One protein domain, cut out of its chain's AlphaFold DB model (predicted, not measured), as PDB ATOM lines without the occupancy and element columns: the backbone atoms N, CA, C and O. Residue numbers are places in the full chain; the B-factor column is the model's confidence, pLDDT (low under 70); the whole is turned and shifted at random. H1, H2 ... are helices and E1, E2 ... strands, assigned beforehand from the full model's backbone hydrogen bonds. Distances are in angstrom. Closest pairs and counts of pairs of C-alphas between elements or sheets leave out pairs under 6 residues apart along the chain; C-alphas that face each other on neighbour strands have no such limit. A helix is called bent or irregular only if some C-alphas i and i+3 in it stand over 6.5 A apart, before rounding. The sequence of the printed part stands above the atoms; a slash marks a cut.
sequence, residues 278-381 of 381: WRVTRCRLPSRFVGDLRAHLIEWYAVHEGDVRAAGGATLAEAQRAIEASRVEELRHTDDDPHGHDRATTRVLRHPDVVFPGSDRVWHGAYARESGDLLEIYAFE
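Overview. This is residues 278 to 381 of the 381 residues of an uncharacterized protein of Sandaracinus amylolyticus (UniProt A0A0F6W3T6). One long helix, H1, crosses one face of a twisted sheet of three strands, with short H2 folded back along H1 as a helical hairpin. The 104 printed residues hold H1, H2, E1, E2, E3 in that order; the class is mixed, and the antiparallel sheet E1 - E2 - E3 is a meander, each strand beside the one before. The whole is compact, radius of gyration of the C-alphas 13.8 A, spanning 42 by 27 by 22 A.

Along the chain. H1, residues 278 to 310, starts at C-alpha 278 (-108.102, -23.211, -138.315) and measures 44.9 A; it is irregular, C-alphas 303 and 306 being 7.9 A apart, with a kink of 83 degrees near residue 304. H2 is residues 316 to 322, E1 346 to 352, E2 362 to 368 and E3 374 to 380, ending at C-alpha 380 (-84.266, -3.517, -139.151).

Arrangement. H1 is on the sheet at a height of 7.6 A, over E1, E2 and E3; its closest C-alphas to E2 are Phe 289 and Gly 365, 6.4 A. With residues 294 to 305 alone it touches H2, closest C-alphas Arg 294 and Gln 320, 5.7 A. N 349 and O 365 of E1 and E2 are 2.9 A apart, N 364 and O 378 of E2 and E3 2.8 A, within hydrogen-bond range. In H2 every O i to N i+4 pair is within range, in H1 24 of 29.

Size, cuts and confidence. The printed part has no cut. The link H2 to E1 is long. Residues 370 to 371 are under pLDDT 70.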
ATOM      1  N   TRP A 278    -109.254 -23.450-139.183       91.94
ATOM      2  CA  TRP A 278    -108.102 -23.211-138.315       91.94
ATOM      3  C   TRP A 278    -106.781 -23.362-139.074       91.94
ATOM      4  O   TRP A 278    -105.970 -22.432-139.078       91.94
ATOM      5  N   ARG A 279    -106.587 -24.480-139.786       90.81
ATOM      6  CA  ARG A 279    -105.392 -24.722-140.612       90.81
ATOM      7  C   ARG A 279    -105.193 -23.619-141.649       90.81
ATOM      8  O   ARG A 279    -104.080 -23.111-141.794       90.81
ATOM      9  N   VAL A 280    -106.265 -23.200-142.324       92.00
ATOM     10  CA  VAL A 280    -106.208 -22.111-143.310       92.00
ATOM     11  C   VAL A 280    -105.808 -20.784-142.661       92.00
ATOM     12  O   VAL A 280    -104.914 -20.099-143.161       92.00
ATOM     13  N   THR A 281    -106.419 -20.413-141.536       86.88
ATOM     14  CA  THR A 281    -106.138 -19.142-140.851       86.88
ATOM     15  C   THR A 281    -104.690 -19.049-140.382       86.88
ATOM     16  O   THR A 281    -104.071 -17.988-140.495       86.88
ATOM     17  N   ARG A 282    -104.104 -20.163-139.928       85.06
ATOM     18  CA  ARG A 282    -102.678 -20.229-139.563       85.06
ATOM     19  C   ARG A 282    -101.756 -19.971-140.759       85.06
ATOM     20  O   ARG A 282    -100.707 -19.357-140.581       85.06
ATOM     21  N   CYS A 283    -102.160 -20.373-141.962       84.31
ATOM     22  CA  CYS A 283    -101.396 -20.151-143.192       84.31
ATOM     23  C   CYS A 283    -101.622 -18.789-143.857       84.31
ATOM     24  O   CYS A 283    -100.785 -18.334-144.642       84.31
ATOM     25  N   ARG A 284    -102.730 -18.106-143.555       80.06
ATOM     26  CA  ARG A 284    -103.093 -16.871-144.256       80.06
ATOM     27  C   ARG A 284    -102.195 -15.686-143.945       80.06
ATOM     28  O   ARG A 284    -101.847 -14.974-144.878       80.06
ATOM     29  N   LEU A 285    -101.817 -15.456-142.688       79.69
ATOM     30  CA  LEU A 285    -100.982 -14.291-142.368       79.69
ATOM     31  C   LEU A 285     -99.567 -14.375-142.958       79.69
ATOM     32  O   LEU A 285     -99.155 -13.393-143.569       79.69
ATOM     33  N   PRO A 286     -98.850 -15.514-142.887       80.94
ATOM     34  CA  PRO A 286     -97.598 -15.675-143.621       80.94
ATOM     35  C   PRO A 286     -97.742 -15.410-145.124       80.94
ATOM     36  O   PRO A 286     -96.954 -14.664-145.697       80.94
ATOM     37  N   SER A 287     -98.794 -15.946-145.753       79.19
ATOM     38  CA  SER A 287     -99.073 -15.726-147.181       79.19
ATOM     39  C   SER A 287     -99.371 -14.257-147.500       79.19
ATOM     40  O   SER A 287     -98.865 -13.717-148.482       79.19
ATOM     41  N   ARG A 288    -100.174 -13.600-146.653       83.75
ATOM     42  CA  ARG A 288    -100.504 -12.175-146.764       83.75
ATOM     43  C   ARG A 288     -99.238 -11.332-146.656       83.75
ATOM     44  O   ARG A 288     -99.008 -10.500-147.522       83.75
ATOM     45  N   PHE A 289     -98.372 -11.629-145.691       91.25
ATOM     46  CA  PHE A 289     -97.096 -10.940-145.535       91.25
ATOM     47  C   PHE A 289     -96.149 -11.111-146.705       91.25
ATOM     48  O   PHE A 289     -95.546 -10.133-147.129       91.25
ATOM     49  N   VAL A 290     -96.077 -12.295-147.306       91.06
ATOM     50  CA  VAL A 290     -95.331 -12.470-148.557       91.06
ATOM     51  C   VAL A 290     -95.870 -11.563-149.666       91.06
ATOM     52  O   VAL A 290     -95.085 -10.933-150.378       91.06
ATOM     53  N   GLY A 291     -97.195 -11.481-149.818       86.69
ATOM     54  CA  GLY A 291     -97.835 -10.594-150.792       86.69
ATOM     55  C   GLY A 291     -97.539  -9.117-150.525       86.69
ATOM     56  O   GLY A 291     -97.080  -8.412-151.425       86.69
ATOM     57  N   ASP A 292     -97.736  -8.676-149.286       93.25
ATOM     58  CA  ASP A 292     -97.529  -7.286-148.885       93.25
ATOM     59  C   ASP A 292     -96.045  -6.890-148.976       93.25
ATOM     60  O   ASP A 292     -95.725  -5.818-149.487       93.25
ATOM     61  N   LEU A 293     -95.118  -7.769-148.578       96.00
ATOM     62  CA  LEU A 293     -93.676  -7.532-148.693       96.00
ATOM     63  C   LEU A 293     -93.240  -7.440-150.158       96.00
ATOM     64  O   LEU A 293     -92.448  -6.568-150.509       96.00
ATOM     65  N   ARG A 294     -93.778  -8.288-151.046       95.69
ATOM     66  CA  ARG A 294     -93.514  -8.188-152.492       95.69
ATOM     67  C   ARG A 294     -93.993  -6.857-153.064       95.69
ATOM     68  O   ARG A 294     -93.282  -6.297-153.898       95.69
ATOM     69  N   ALA A 295     -95.159  -6.370-152.635       93.56
ATOM     70  CA  ALA A 295     -95.684  -5.067-153.040       93.56
ATOM     71  C   ALA A 295     -94.811  -3.923-152.501       93.56
ATOM     72  O   ALA A 295     -94.394  -3.057-153.268       93.56
ATOM     73  N   HIS A 296     -94.441  -3.980-151.222       96.81
ATOM     74  CA  HIS A 296     -93.562  -2.999-150.590       96.81
ATOM     75  C   HIS A 296     -92.183  -2.933-151.259       96.81
ATOM     76  O   HIS A 296     -91.673  -1.843-151.506       96.81
ATOM     77  N   LEU A 297     -91.591  -4.073-151.640       97.12
ATOM     78  CA  LEU A 297     -90.318  -4.076-152.363       97.12
ATOM     79  C   LEU A 297     -90.400  -3.379-153.724       97.12
ATOM     80  O   LEU A 297     -89.407  -2.791-154.137       97.12
ATOM     81  N   ILE A 298     -91.541  -3.403-154.422       96.31
ATOM     82  CA  ILE A 298     -91.693  -2.664-155.689       96.31
ATOM     83  C   ILE A 298     -91.518  -1.164-155.438       96.31
ATOM     84  O   ILE A 298     -90.745  -0.505-156.133       96.31
ATOM     85  N   GLU A 299     -92.206  -0.639-154.425       96.56
ATOM     86  CA  GLU A 299     -92.133   0.774-154.045       96.56
ATOM     87  C   GLU A 299     -90.740   1.142-153.519       96.56
ATOM     88  O   GLU A 299     -90.176   2.167-153.901       96.56
ATOM     89  N   TRP A 300     -90.143   0.270-152.704       96.75
ATOM     90  CA  TRP A 300     -88.823   0.485-152.121       96.75
ATOM     91  C   TRP A 300     -87.710   0.486-153.184       96.75
ATOM     92  O   TRP A 300     -86.877   1.394-153.212       96.75
ATOM     93  N   TYR A 301     -87.710  -0.471-154.124       97.38
ATOM     94  CA  TYR A 301     -86.728  -0.503-155.219       97.38
ATOM     95  C   TYR A 301     -86.871   0.688-156.168       97.38
ATOM     96  O   TYR A 301     -85.859   1.150-156.688       97.38
ATOM     97  N   ALA A 302     -88.076   1.238-156.354       97.00
ATOM     98  CA  ALA A 302     -88.260   2.438-157.175       97.00
ATOM     99  C   ALA A 302     -87.428   3.637-156.673       97.00
ATOM    100  O   ALA A 302     -87.085   4.519-157.460       97.00
ATOM    101  N   VAL A 303     -87.085   3.655-155.380       97.94
ATOM    102  CA  VAL A 303     -86.245   4.685-154.756       97.94
ATOM    103  C   VAL A 303     -84.790   4.223-154.607       97.94
ATOM    104  O   VAL A 303     -83.878   5.020-154.817       97.94
ATOM    105  N   HIS A 304     -84.558   2.950-154.272       96.62
ATOM    106  CA  HIS A 304     -83.255   2.463-153.800       96.62
ATOM    107  C   HIS A 304     -82.484   1.560-154.778       96.62
ATOM    108  O   HIS A 304     -81.366   1.154-154.466       96.62
ATOM    109  N   GLU A 305     -83.014   1.240-155.965       95.56
ATOM    110  CA  GLU A 305     -82.380   0.285-156.896       95.56
ATOM    111  C   GLU A 305     -80.919   0.642-157.238       95.56
ATOM    112  O   GLU A 305     -80.063  -0.242-157.331       95.56
ATOM    113  N   GLY A 306     -80.614   1.934-157.396       95.88
ATOM    114  CA  GLY A 306     -79.255   2.401-157.683       95.88
ATOM    115  C   GLY A 306     -78.254   2.015-156.593       95.88
ATOM    116  O   GLY A 306     -77.182   1.490-156.907       95.88
ATOM    117  N   ASP A 307     -78.637   2.219-155.332       96.56
ATOM    118  CA  ASP A 307     -77.815   1.919-154.159       96.56
ATOM    119  C   ASP A 307     -77.675   0.410-153.960       96.56
ATOM    120  O   ASP A 307     -76.567  -0.089-153.764       96.56
ATOM    121  N   VAL A 308     -78.777  -0.336-154.108       95.69
ATOM    122  CA  VAL A 308     -78.782  -1.807-154.038       95.69
ATOM    123  C   VAL A 308     -77.791  -2.391-155.032       95.69
ATOM    124  O   VAL A 308     -76.939  -3.201-154.664       95.69
ATOM    125  N   ARG A 309     -77.847  -1.941-156.290       93.75
ATOM    126  CA  ARG A 309     -76.952  -2.436-157.337       93.75
ATOM    127  C   ARG A 309     -75.498  -2.047-157.079       93.75
ATOM    128  O   ARG A 309     -74.608  -2.856-157.326       93.75
ATOM    129  N   ALA A 310     -75.245  -0.831-156.593       95.38
ATOM    130  CA  ALA A 310     -73.896  -0.382-156.253       95.38
ATOM    131  C   ALA A 310     -73.284  -1.194-155.097       95.38
ATOM    132  O   ALA A 310     -72.084  -1.461-155.109       95.38
ATOM    133  N   ALA A 311     -74.112  -1.629-154.146       94.81
ATOM    134  CA  ALA A 311     -73.722  -2.465-153.014       94.81
ATOM    135  C   ALA A 311     -73.690  -3.977-153.328       94.81
ATOM    136  O   ALA A 311     -73.363  -4.774-152.453       94.81
ATOM    137  N   GLY A 312     -74.002  -4.388-154.563       95.56
ATOM    138  CA  GLY A 312     -74.017  -5.800-154.962       95.56
ATOM    139  C   GLY A 312     -75.211  -6.597-154.429       95.56
ATOM    140  O   GLY A 312     -75.116  -7.816-154.304       95.56
ATOM    141  N   GLY A 313     -76.318  -5.926-154.101       95.31
ATOM    142  CA  GLY A 313     -77.573  -6.568-153.716       95.31
ATOM    143  C   GLY A 313     -78.301  -7.231-154.890       95.31
ATOM    144  O   GLY A 313     -77.954  -7.046-156.060       95.31
ATOM    145  N   ALA A 314     -79.324  -8.014-154.560       96.38
ATOM    146  CA  ALA A 314     -80.177  -8.710-155.514       96.38
ATOM    147  C   ALA A 314     -80.981  -7.727-156.383       96.38
ATOM    148  O   ALA A 314     -81.283  -6.604-155.984       96.38
ATOM    149  N   THR A 315     -81.372  -8.153-157.582       96.75
ATOM    150  CA  THR A 315     -82.375  -7.422-158.373       96.75
ATOM    151  C   THR A 315     -83.766  -7.559-157.746       96.75
ATOM    152  O   THR A 315     -84.038  -8.535-157.044       96.75
ATOM    153  N   LEU A 316     -84.704  -6.652-158.063       96.38
ATOM    154  CA  LEU A 316     -86.096  -6.755-157.590       96.38
ATOM    155  C   LEU A 316     -86.715  -8.129-157.908       96.38
ATOM    156  O   LEU A 316     -87.351  -8.738-157.051       96.38
ATOM    157  N   ALA A 317     -86.487  -8.651-159.116       94.44
ATOM    158  CA  ALA A 317     -87.018  -9.947-159.541       94.44
ATOM    159  C   ALA A 317     -86.383 -11.143-158.802       94.44
ATOM    160  O   ALA A 317     -87.017 -12.185-158.639       94.44
ATOM    161  N   GLU A 318     -85.124 -11.040-158.379       95.06
ATOM    162  CA  GLU A 318     -84.480 -12.044-157.524       95.06
ATOM    163  C   GLU A 318     -84.996 -11.950-156.090       95.06
ATOM    164  O   GLU A 318     -85.418 -12.966-155.541       95.06
ATOM    165  N   ALA A 319     -85.063 -10.740-155.528       95.56
ATOM    166  CA  ALA A 319     -85.587 -10.501-154.190       95.56
ATOM    167  C   ALA A 319     -87.040 -10.991-154.058       95.56
ATOM    168  O   ALA A 319     -87.352 -11.739-153.139       95.56
ATOM    169  N   GLN A 320     -87.917 -10.673-155.018       92.69
ATOM    170  CA  GLN A 320     -89.315 -11.125-155.008       92.69
ATOM    171  C   GLN A 320     -89.471 -12.650-155.081       92.69
ATOM    172  O   GLN A 320     -90.388 -13.193-154.459       92.69
ATOM    173  N   ARG A 321     -88.584 -13.336-155.818       89.69
ATOM    174  CA  ARG A 321     -88.552 -14.807-155.888       89.69
ATOM    175  C   ARG A 321     -88.028 -15.446-154.605       89.69
ATOM    176  O   ARG A 321     -88.432 -16.557-154.302       89.69
ATOM    177  N   ALA A 322     -87.157 -14.754-153.873       92.94
ATOM    178  CA  ALA A 322     -86.597 -15.226-152.608       92.94
ATOM    179  C   ALA A 322     -87.530 -15.021-151.397       92.94
ATOM    180  O   ALA A 322     -87.216 -15.510-150.307       92.94
ATOM    181  N   ILE A 323     -88.647 -14.298-151.565       91.44
ATOM    182  CA  ILE A 323     -89.687 -14.172-150.536       91.44
ATOM    183  C   ILE A 323     -90.552 -15.433-150.547       91.44
ATOM    184  O   ILE A 323     -91.301 -15.674-151.500       91.44
ATOM    185  N   GLU A 324     -90.494 -16.183-149.449       85.94
ATOM    186  CA  GLU A 324     -91.175 -17.463-149.272       85.94
ATOM    187  C   GLU A 324     -91.921 -17.496-147.935       85.94
ATOM    188  O   GLU A 324     -91.363 -17.185-146.883       85.94
ATOM    189  N   ALA A 325     -93.184 -17.931-147.942       79.44
ATOM    190  CA  ALA A 325     -93.990 -17.973-146.718       79.44
ATOM    191  C   ALA A 325     -93.479 -19.016-145.707       79.44
ATOM    192  O   ALA A 325     -93.706 -18.869-144.511       79.44
ATOM    193  N   SER A 326     -92.726 -20.021-146.166       78.25
ATOM    194  CA  SER A 326     -92.021 -20.998-145.323       78.25
ATOM    195  C   SER A 326     -90.925 -20.383-144.444       78.25
ATOM    196  O   SER A 326     -90.537 -20.994-143.452       78.25
ATOM    197  N   ARG A 327     -90.419 -19.196-144.800       88.69
ATOM    198  CA  ARG A 327     -89.375 -18.460-144.066       88.69
ATOM    199  C   ARG A 327     -89.943 -17.334-143.202       88.69
ATOM    200  O   ARG A 327     -89.176 -16.576-142.612       88.69
ATOM    201  N   VAL A 328     -91.269 -17.199-143.161       89.94
ATOM    202  CA  VAL A 328     -91.952 -16.213-142.330       89.94
ATOM    203  C   VAL A 328     -92.118 -16.757-140.919       89.94
ATOM    204  O   VAL A 328     -92.679 -17.832-140.713       89.94
ATOM    205  N   GLU A 329     -91.702 -15.964-139.941       91.19
ATOM    206  CA  GLU A 329     -91.844 -16.278-138.524       91.19
ATOM    207  C   GLU A 329     -92.716 -15.228-137.835       91.19
ATOM    208  O   GLU A 329     -92.554 -14.033-138.060       91.19
ATOM    209  N   GLU A 330     -93.642 -15.653-136.977       90.56
ATOM    210  CA  GLU A 330     -94.386 -14.727-136.118       90.56
ATOM    211  C   GLU A 330     -93.593 -14.442-134.841       90.56
ATOM    212  O   GLU A 330     -93.235 -15.369-134.109       90.56
ATOM    213  N   LEU A 331     -93.365 -13.163-134.551       92.25
ATOM    214  CA  LEU A 331     -92.709 -12.724-133.327       92.25
ATOM    215  C   LEU A 331     -93.647 -12.886-132.129       92.25
ATOM    216  O   LEU A 331     -94.705 -12.250-132.049       92.25
ATOM    217  N   ARG A 332     -93.237 -13.740-131.186       84.88
ATOM    218  CA  ARG A 332     -94.009 -14.073-129.978       84.88
ATOM    219  C   ARG A 332     -93.691 -13.163-128.789       84.88
ATOM    220  O   ARG A 332     -94.554 -12.987-127.932       84.88
ATOM    221  N   HIS A 333     -92.497 -12.575-128.746       85.69
ATOM    222  CA  HIS A 333     -92.053 -11.700-127.661       85.69
ATOM    223  C   HIS A 333     -91.913 -10.259-128.149       85.69
ATOM    224  O   HIS A 333     -91.467 -10.018-129.268       85.69
ATOM    225  N   THR A 334     -92.306  -9.297-127.311       85.62
ATOM    226  CA  THR A 334     -92.195  -7.866-127.636       85.62
ATOM    227  C   THR A 334     -90.738  -7.437-127.806       85.62
ATOM    228  O   THR A 334     -90.468  -6.572-128.627       85.62
ATOM    229  N   ASP A 335     -89.809  -8.077-127.091       89.69
ATOM    230  CA  ASP A 335     -88.373  -7.772-127.159       89.69
ATOM    231  C   ASP A 335     -87.745  -8.129-128.519       89.69
ATOM    232  O   ASP A 335     -86.697  -7.590-128.866       89.69
ATOM    233  N   ASP A 336     -88.393  -9.001-129.299       89.00
ATOM    234  CA  ASP A 336     -87.948  -9.365-130.648       89.00
ATOM    235  C   ASP A 336     -88.465  -8.390-131.722       89.00
ATOM    236  O   ASP A 336     -88.059  -8.492-132.878       89.00
ATOM    237  N   ASP A 337     -89.393  -7.488-131.374       93.19
ATOM    238  CA  ASP A 337     -89.951  -6.485-132.280       93.19
ATOM    239  C   ASP A 337     -89.246  -5.129-132.086       93.19
ATOM    240  O   ASP A 337     -89.489  -4.458-131.079       93.19
ATOM    241  N   PRO A 338     -88.458  -4.653-133.069       93.50
ATOM    242  CA  PRO A 338     -87.737  -3.383-132.970       93.50
ATOM    243  C   PRO A 338     -88.626  -2.153-132.743       93.50
ATOM    244  O   PRO A 338     -88.166  -1.149-132.200       93.50
ATOM    245  N   HIS A 339     -89.890  -2.210-133.166       95.81
ATOM    246  CA  HIS A 339     -90.857  -1.122-132.997       95.81
ATOM    247  C   HIS A 339     -91.706  -1.282-131.724       95.81
ATOM    248  O   HIS A 339     -92.467  -0.380-131.371       95.81
ATOM    249  N   GLY A 340     -91.566  -2.404-131.008       95.00
ATOM    250  CA  GLY A 340     -92.217  -2.647-129.725       95.00
ATOM    251  C   GLY A 340     -93.744  -2.632-129.781       95.00
ATOM    252  O   GLY A 340     -94.372  -2.176-128.823       95.00
ATOM    253  N   HIS A 341     -94.373  -3.096-130.873       95.38
ATOM    254  CA  HIS A 341     -95.833  -3.046-130.952       95.38
ATOM    255  C   HIS A 341     -96.474  -3.927-129.876       95.38
ATOM    256  O   HIS A 341     -95.996  -5.025-129.561       95.38
ATOM    257  N   ASP A 342     -97.626  -3.490-129.377       93.38
ATOM    258  CA  ASP A 342     -98.403  -4.238-128.400       93.38
ATOM    259  C   ASP A 342     -98.911  -5.569-128.986       93.38
ATOM    260  O   ASP A 342     -99.691  -5.604-129.940       93.38
ATOM    261  N   ARG A 343     -98.480  -6.690-128.392       88.50
ATOM    262  CA  ARG A 343     -98.857  -8.045-128.827       88.50
ATOM    263  C   ARG A 343    -100.341  -8.341-128.641       88.50
ATOM    264  O   ARG A 343    -100.855  -9.206-129.350       88.50
ATOM    265  N   ALA A 344    -101.026  -7.649-127.729       81.56
ATOM    266  CA  ALA A 344    -102.459  -7.829-127.522       81.56
ATOM    267  C   ALA A 344    -103.269  -7.347-128.733       81.56
ATOM    268  O   ALA A 344    -104.290  -7.942-129.068       81.56
ATOM    269  N   THR A 345    -102.782  -6.322-129.433       85.94
ATOM    270  CA  THR A 345    -103.486  -5.676-130.551       85.94
ATOM    271  C   THR A 345    -102.827  -5.917-131.908       85.94
ATOM    272  O   THR A 345    -103.480  -5.753-132.937       85.94
ATOM    273  N   THR A 346    -101.568  -6.369-131.931       91.12
ATOM    274  CA  THR A 346    -100.757  -6.507-133.150       91.12
ATOM    275  C   THR A 346    -100.120  -7.897-133.268       91.12
ATOM    276  O   THR A 346     -99.672  -8.500-132.286       91.12
ATOM    277  N   ARG A 347    -100.060  -8.420-134.496       91.81
ATOM    278  CA  ARG A 347     -99.238  -9.568-134.903       91.81
ATOM    279  C   ARG A 347     -98.088  -9.046-135.751       91.81
ATOM    280  O   ARG A 347     -98.343  -8.392-136.753       91.81
ATOM    281  N   VAL A 348     -96.846  -9.337-135.373       95.19
ATOM    282  CA  VAL A 348     -95.685  -9.005-136.212       95.19
ATOM    283  C   VAL A 348     -95.103 -10.278-136.777       95.19
ATOM    284  O   VAL A 348     -94.828 -11.232-136.050       95.19
ATOM    285  N   LEU A 349     -94.940 -10.270-138.088       95.00
ATOM    286  CA  LEU A 349     -94.255 -11.293-138.846       95.00
ATOM    287  C   LEU A 349     -92.877 -10.778-139.231       95.00
ATOM    288  O   LEU A 349     -92.724  -9.584-139.470       95.00
ATOM    289  N   ARG A 350     -91.898 -11.671-139.324       96.00
ATOM    290  CA  ARG A 350     -90.569 -11.371-139.842       96.00
ATOM    291  C   ARG A 350     -90.176 -12.307-140.976       96.00
ATOM    292  O   ARG A 350     -90.606 -13.457-141.008       96.00
ATOM    293  N   HIS A 351     -89.357 -11.817-141.897       96.06
ATOM    294  CA  HIS A 351     -88.746 -12.579-142.981       96.06
ATOM    295  C   HIS A 351     -87.278 -12.141-143.122       96.06
ATOM    296  O   HIS A 351     -87.010 -10.936-143.106       96.06
ATOM    297  N   PRO A 352     -86.317 -13.070-143.280       95.25
ATOM    298  CA  PRO A 352     -84.911 -12.715-143.495       95.25
ATOM    299  C   PRO A 352     -84.718 -11.801-144.711       95.25
ATOM    300  O   PRO A 352     -85.546 -11.818-145.629       95.25
ATOM    301  N   ASP A 353     -83.617 -11.047-144.774       93.31
ATOM    302  CA  ASP A 353     -83.387 -10.185-145.932       93.31
ATOM    303  C   ASP A 353     -83.291 -10.960-147.255       93.31
ATOM    304  O   ASP A 353     -82.683 -12.030-147.368       93.31
ATOM    305  N   VAL A 354     -83.904 -10.365-148.272       94.06
ATOM    306  CA  VAL A 354     -83.942 -10.837-149.658       94.06
ATOM    307  C   VAL A 354     -83.238  -9.878-150.620       94.06
ATOM    308  O   VAL A 354     -82.980 -10.252-151.760       94.06
ATOM    309  N   VAL A 355     -82.917  -8.654-150.184       92.50
ATOM    310  CA  VAL A 355     -82.186  -7.656-150.989       92.50
ATOM    311  C   VAL A 355     -80.681  -7.835-150.830       92.50
ATOM    312  O   VAL A 355     -79.970  -7.846-151.829       92.50
ATOM    313  N   PHE A 356     -80.194  -8.039-149.603       93.44
ATOM    314  CA  PHE A 356     -78.801  -8.378-149.318       93.44
ATOM    315  C   PHE A 356     -78.746  -9.731-148.594       93.44
ATOM    316  O   PHE A 356     -78.650  -9.770-147.364       93.44
ATOM    317  N   PRO A 357     -78.858 -10.861-149.324       82.25
ATOM    318  CA  PRO A 357     -78.849 -12.187-148.715       82.25
ATOM    319  C   PRO A 357     -77.597 -12.411-147.858       82.25
ATOM    320  O   PRO A 357     -76.476 -12.248-148.336       82.25
ATOM    321  N   GLY A 358     -77.796 -12.807-146.601       81.44
ATOM    322  CA  GLY A 358     -76.713 -12.998-145.629       81.44
ATOM    323  C   GLY A 358     -76.331 -11.743-144.837       81.44
ATOM    324  O   GLY A 358     -75.405 -11.822-144.037       81.44
ATOM    325  N   SER A 359     -77.022 -10.617-145.040       92.06
ATOM    326  CA  SER A 359     -77.003  -9.511-144.080       92.06
ATOM    327  C   SER A 359     -77.803  -9.862-142.821       92.06
ATOM    328  O   SER A 359     -78.655 -10.752-142.849       92.06
ATOM    329  N   ASP A 360     -77.552  -9.123-141.741       90.38
ATOM    330  CA  ASP A 360     -78.313  -9.228-140.487       90.38
ATOM    331  C   ASP A 360     -79.690  -8.547-140.581       90.38
ATOM    332  O   ASP A 360     -80.491  -8.605-139.651       90.38
ATOM    333  N   ARG A 361     -80.007  -7.947-141.736       92.75
ATOM    334  CA  ARG A 361     -81.267  -7.251-141.946       92.75
ATOM    335  C   ARG A 361     -82.445  -8.226-141.951       92.75
ATOM    336  O   ARG A 361     -82.398  -9.326-142.511       92.75
ATOM    337  N   VAL A 362     -83.553  -7.789-141.370       95.62
ATOM    338  CA  VAL A 362     -84.800  -8.551-141.303       95.62
ATOM    339  C   VAL A 362     -85.968  -7.639-141.656       95.62
ATOM    340  O   VAL A 362     -86.088  -6.521-141.150       95.62
ATOM    341  N   TRP A 363     -86.845  -8.127-142.529       97.06
ATOM    342  CA  TRP A 363     -88.102  -7.468-142.865       97.06
ATOM    343  C   TRP A 363     -89.177  -7.866-141.874       97.06
ATOM    344  O   TRP A 363     -89.323  -9.044-141.566       97.06
ATOM    345  N   HIS A 364     -89.964  -6.898-141.442       97.31
ATOM    346  CA  HIS A 364     -91.066  -7.068-140.518       97.31
ATOM    347  C   HIS A 364     -92.357  -6.555-141.149       97.31
ATOM    348  O   HIS A 364     -92.348  -5.568-141.880       97.31
ATOM    349  N   GLY A 365     -93.467  -7.228-140.863       97.06
ATOM    350  CA  GLY A 365     -94.813  -6.783-141.203       97.06
ATOM    351  C   GLY A 365     -95.679  -6.785-139.955       97.06
ATOM    352  O   GLY A 365     -95.860  -7.838-139.340       97.06
ATOM    353  N   ALA A 366     -96.203  -5.622-139.580       96.50
ATOM    354  CA  ALA A 366     -97.127  -5.466-138.466       96.50
ATOM    355  C   ALA A 366     -98.571  -5.507-138.971       96.50
ATOM    356  O   ALA A 366     -98.938  -4.800-139.909       96.50
ATOM    357  N   TYR A 367     -99.394  -6.326-138.323       92.56
ATOM    358  CA  TYR A 367    -100.785  -6.567-138.683       92.56
ATOM    359  C   TYR A 367    -101.702  -6.352-137.486       92.56
ATOM    360  O   TYR A 367    -101.421  -6.859-136.398       92.56
ATOM    361  N   ALA A 368    -102.835  -5.680-137.687       85.94
ATOM    362  CA  ALA A 368    -103.893  -5.617-136.686       85.94
ATOM    363  C   ALA A 368    -104.341  -7.044-136.339       85.94
ATOM    364  O   ALA A 368    -104.658  -7.832-137.227       85.94
ATOM    365  N   ARG A 369    -104.355  -7.411-135.055       82.06
ATOM    366  CA  ARG A 369    -104.649  -8.791-134.636       82.06
ATOM    367  C   ARG A 369    -106.087  -9.202-134.958       82.06
ATOM    368  O   ARG A 369    -106.297 -10.348-135.340       82.06
ATOM    369  N   GLU A 370    -107.030  -8.271-134.825       69.88
ATOM    370  CA  GLU A 370    -108.462  -8.498-135.041       69.88
ATOM    371  C   GLU A 370    -108.814  -8.607-136.532       69.88
ATOM    372  O   GLU A 370    -109.347  -9.625-136.970       69.88
ATOM    373  N   SER A 371    -108.480  -7.592-137.338       69.38
ATOM    374  CA  SER A 371    -108.831  -7.572-138.768       69.38
ATOM    375  C   SER A 371    -107.810  -8.276-139.665       69.38
ATOM    376  O   SER A 371    -108.090  -8.600-140.820       69.38
ATOM    377  N   GLY A 372    -106.600  -8.504-139.151       79.56
ATOM    378  CA  GLY A 372    -105.462  -8.976-139.928       79.56
ATOM    379  C   GLY A 372    -104.903  -7.928-140.887       79.56
ATOM    380  O   GLY A 372    -104.112  -8.313-141.744       79.56
ATOM    381  N   ASP A 373    -105.331  -6.662-140.818       82.75
ATOM    382  CA  ASP A 373    -104.913  -5.617-141.756       82.75
ATOM    383  C   ASP A 373    -103.469  -5.189-141.574       82.75
ATOM    384  O   ASP A 373    -102.989  -5.086-140.450       82.75
ATOM    385  N   LEU A 374    -102.793  -4.929-142.695       93.31
ATOM    386  CA  LEU A 374    -101.428  -4.424-142.687       93.31
ATOM    387  C   LEU A 374    -101.413  -3.021-142.074       93.31
ATOM    388  O   LEU A 374    -102.072  -2.113-142.579       93.31
ATOM    389  N   LEU A 375    -100.645  -2.866-141.003       95.75
ATOM    390  CA  LEU A 375    -100.367  -1.583-140.371       95.75
ATOM    391  C   LEU A 375     -99.126  -0.955-141.004       95.75
ATOM    392  O   LEU A 375     -99.177   0.190-141.446       95.75
ATOM    393  N   GLU A 376     -98.036  -1.721-141.090       97.12
ATOM    394  CA  GLU A 376     -96.786  -1.278-141.710       97.12
ATOM    395  C   GLU A 376     -95.860  -2.440-142.100       97.12
ATOM    396  O   GLU A 376     -95.962  -3.548-141.567       97.12
ATOM    397  N   ILE A 377     -94.930  -2.155-143.020       97.19
ATOM    398  CA  ILE A 377     -93.756  -2.985-143.317       97.19
ATOM    399  C   ILE A 377     -92.506  -2.152-143.070       97.19
ATOM    400  O   ILE A 377     -92.416  -1.015-143.530       97.19
ATOM    401  N   TYR A 378     -91.541  -2.734-142.367       96.81
ATOM    402  CA  TYR A 378     -90.283  -2.086-142.012       96.81
ATOM    403  C   TYR A 378     -89.122  -3.077-142.083       96.81
ATOM    404  O   TYR A 378     -89.312  -4.291-142.051       96.81
ATOM    405  N   ALA A 379     -87.902  -2.560-142.202       93.75
ATOM    406  CA  ALA A 379     -86.677  -3.347-142.114       93.75
ATOM    407  C   ALA A 379     -85.859  -2.879-140.911       93.75
ATOM    408  O   ALA A 379     -85.847  -1.687-140.602       93.75
ATOM    409  N   PHE A 380     -85.167  -3.808-140.262       92.56
ATOM    410  CA  PHE A 380     -84.266  -3.517-139.151       92.56
ATOM    411  C   PHE A 380     -82.978  -4.329-139.298       92.56
ATOM    412  O   PHE A 380     -83.034  -5.432-139.842       92.56
ATOM    413  N   GLU A 381     -81.851  -3.762-138.864       84.31
ATOM    414  CA  GLU A 381     -80.506  -4.365-138.898       84.31
ATOM    415  C   GLU A 381     -80.055  -4.849-137.521       84.31
ATOM    416  O   GLU A 381     -80.336  -4.143-136.523       84.31
TER     417      GLU A 381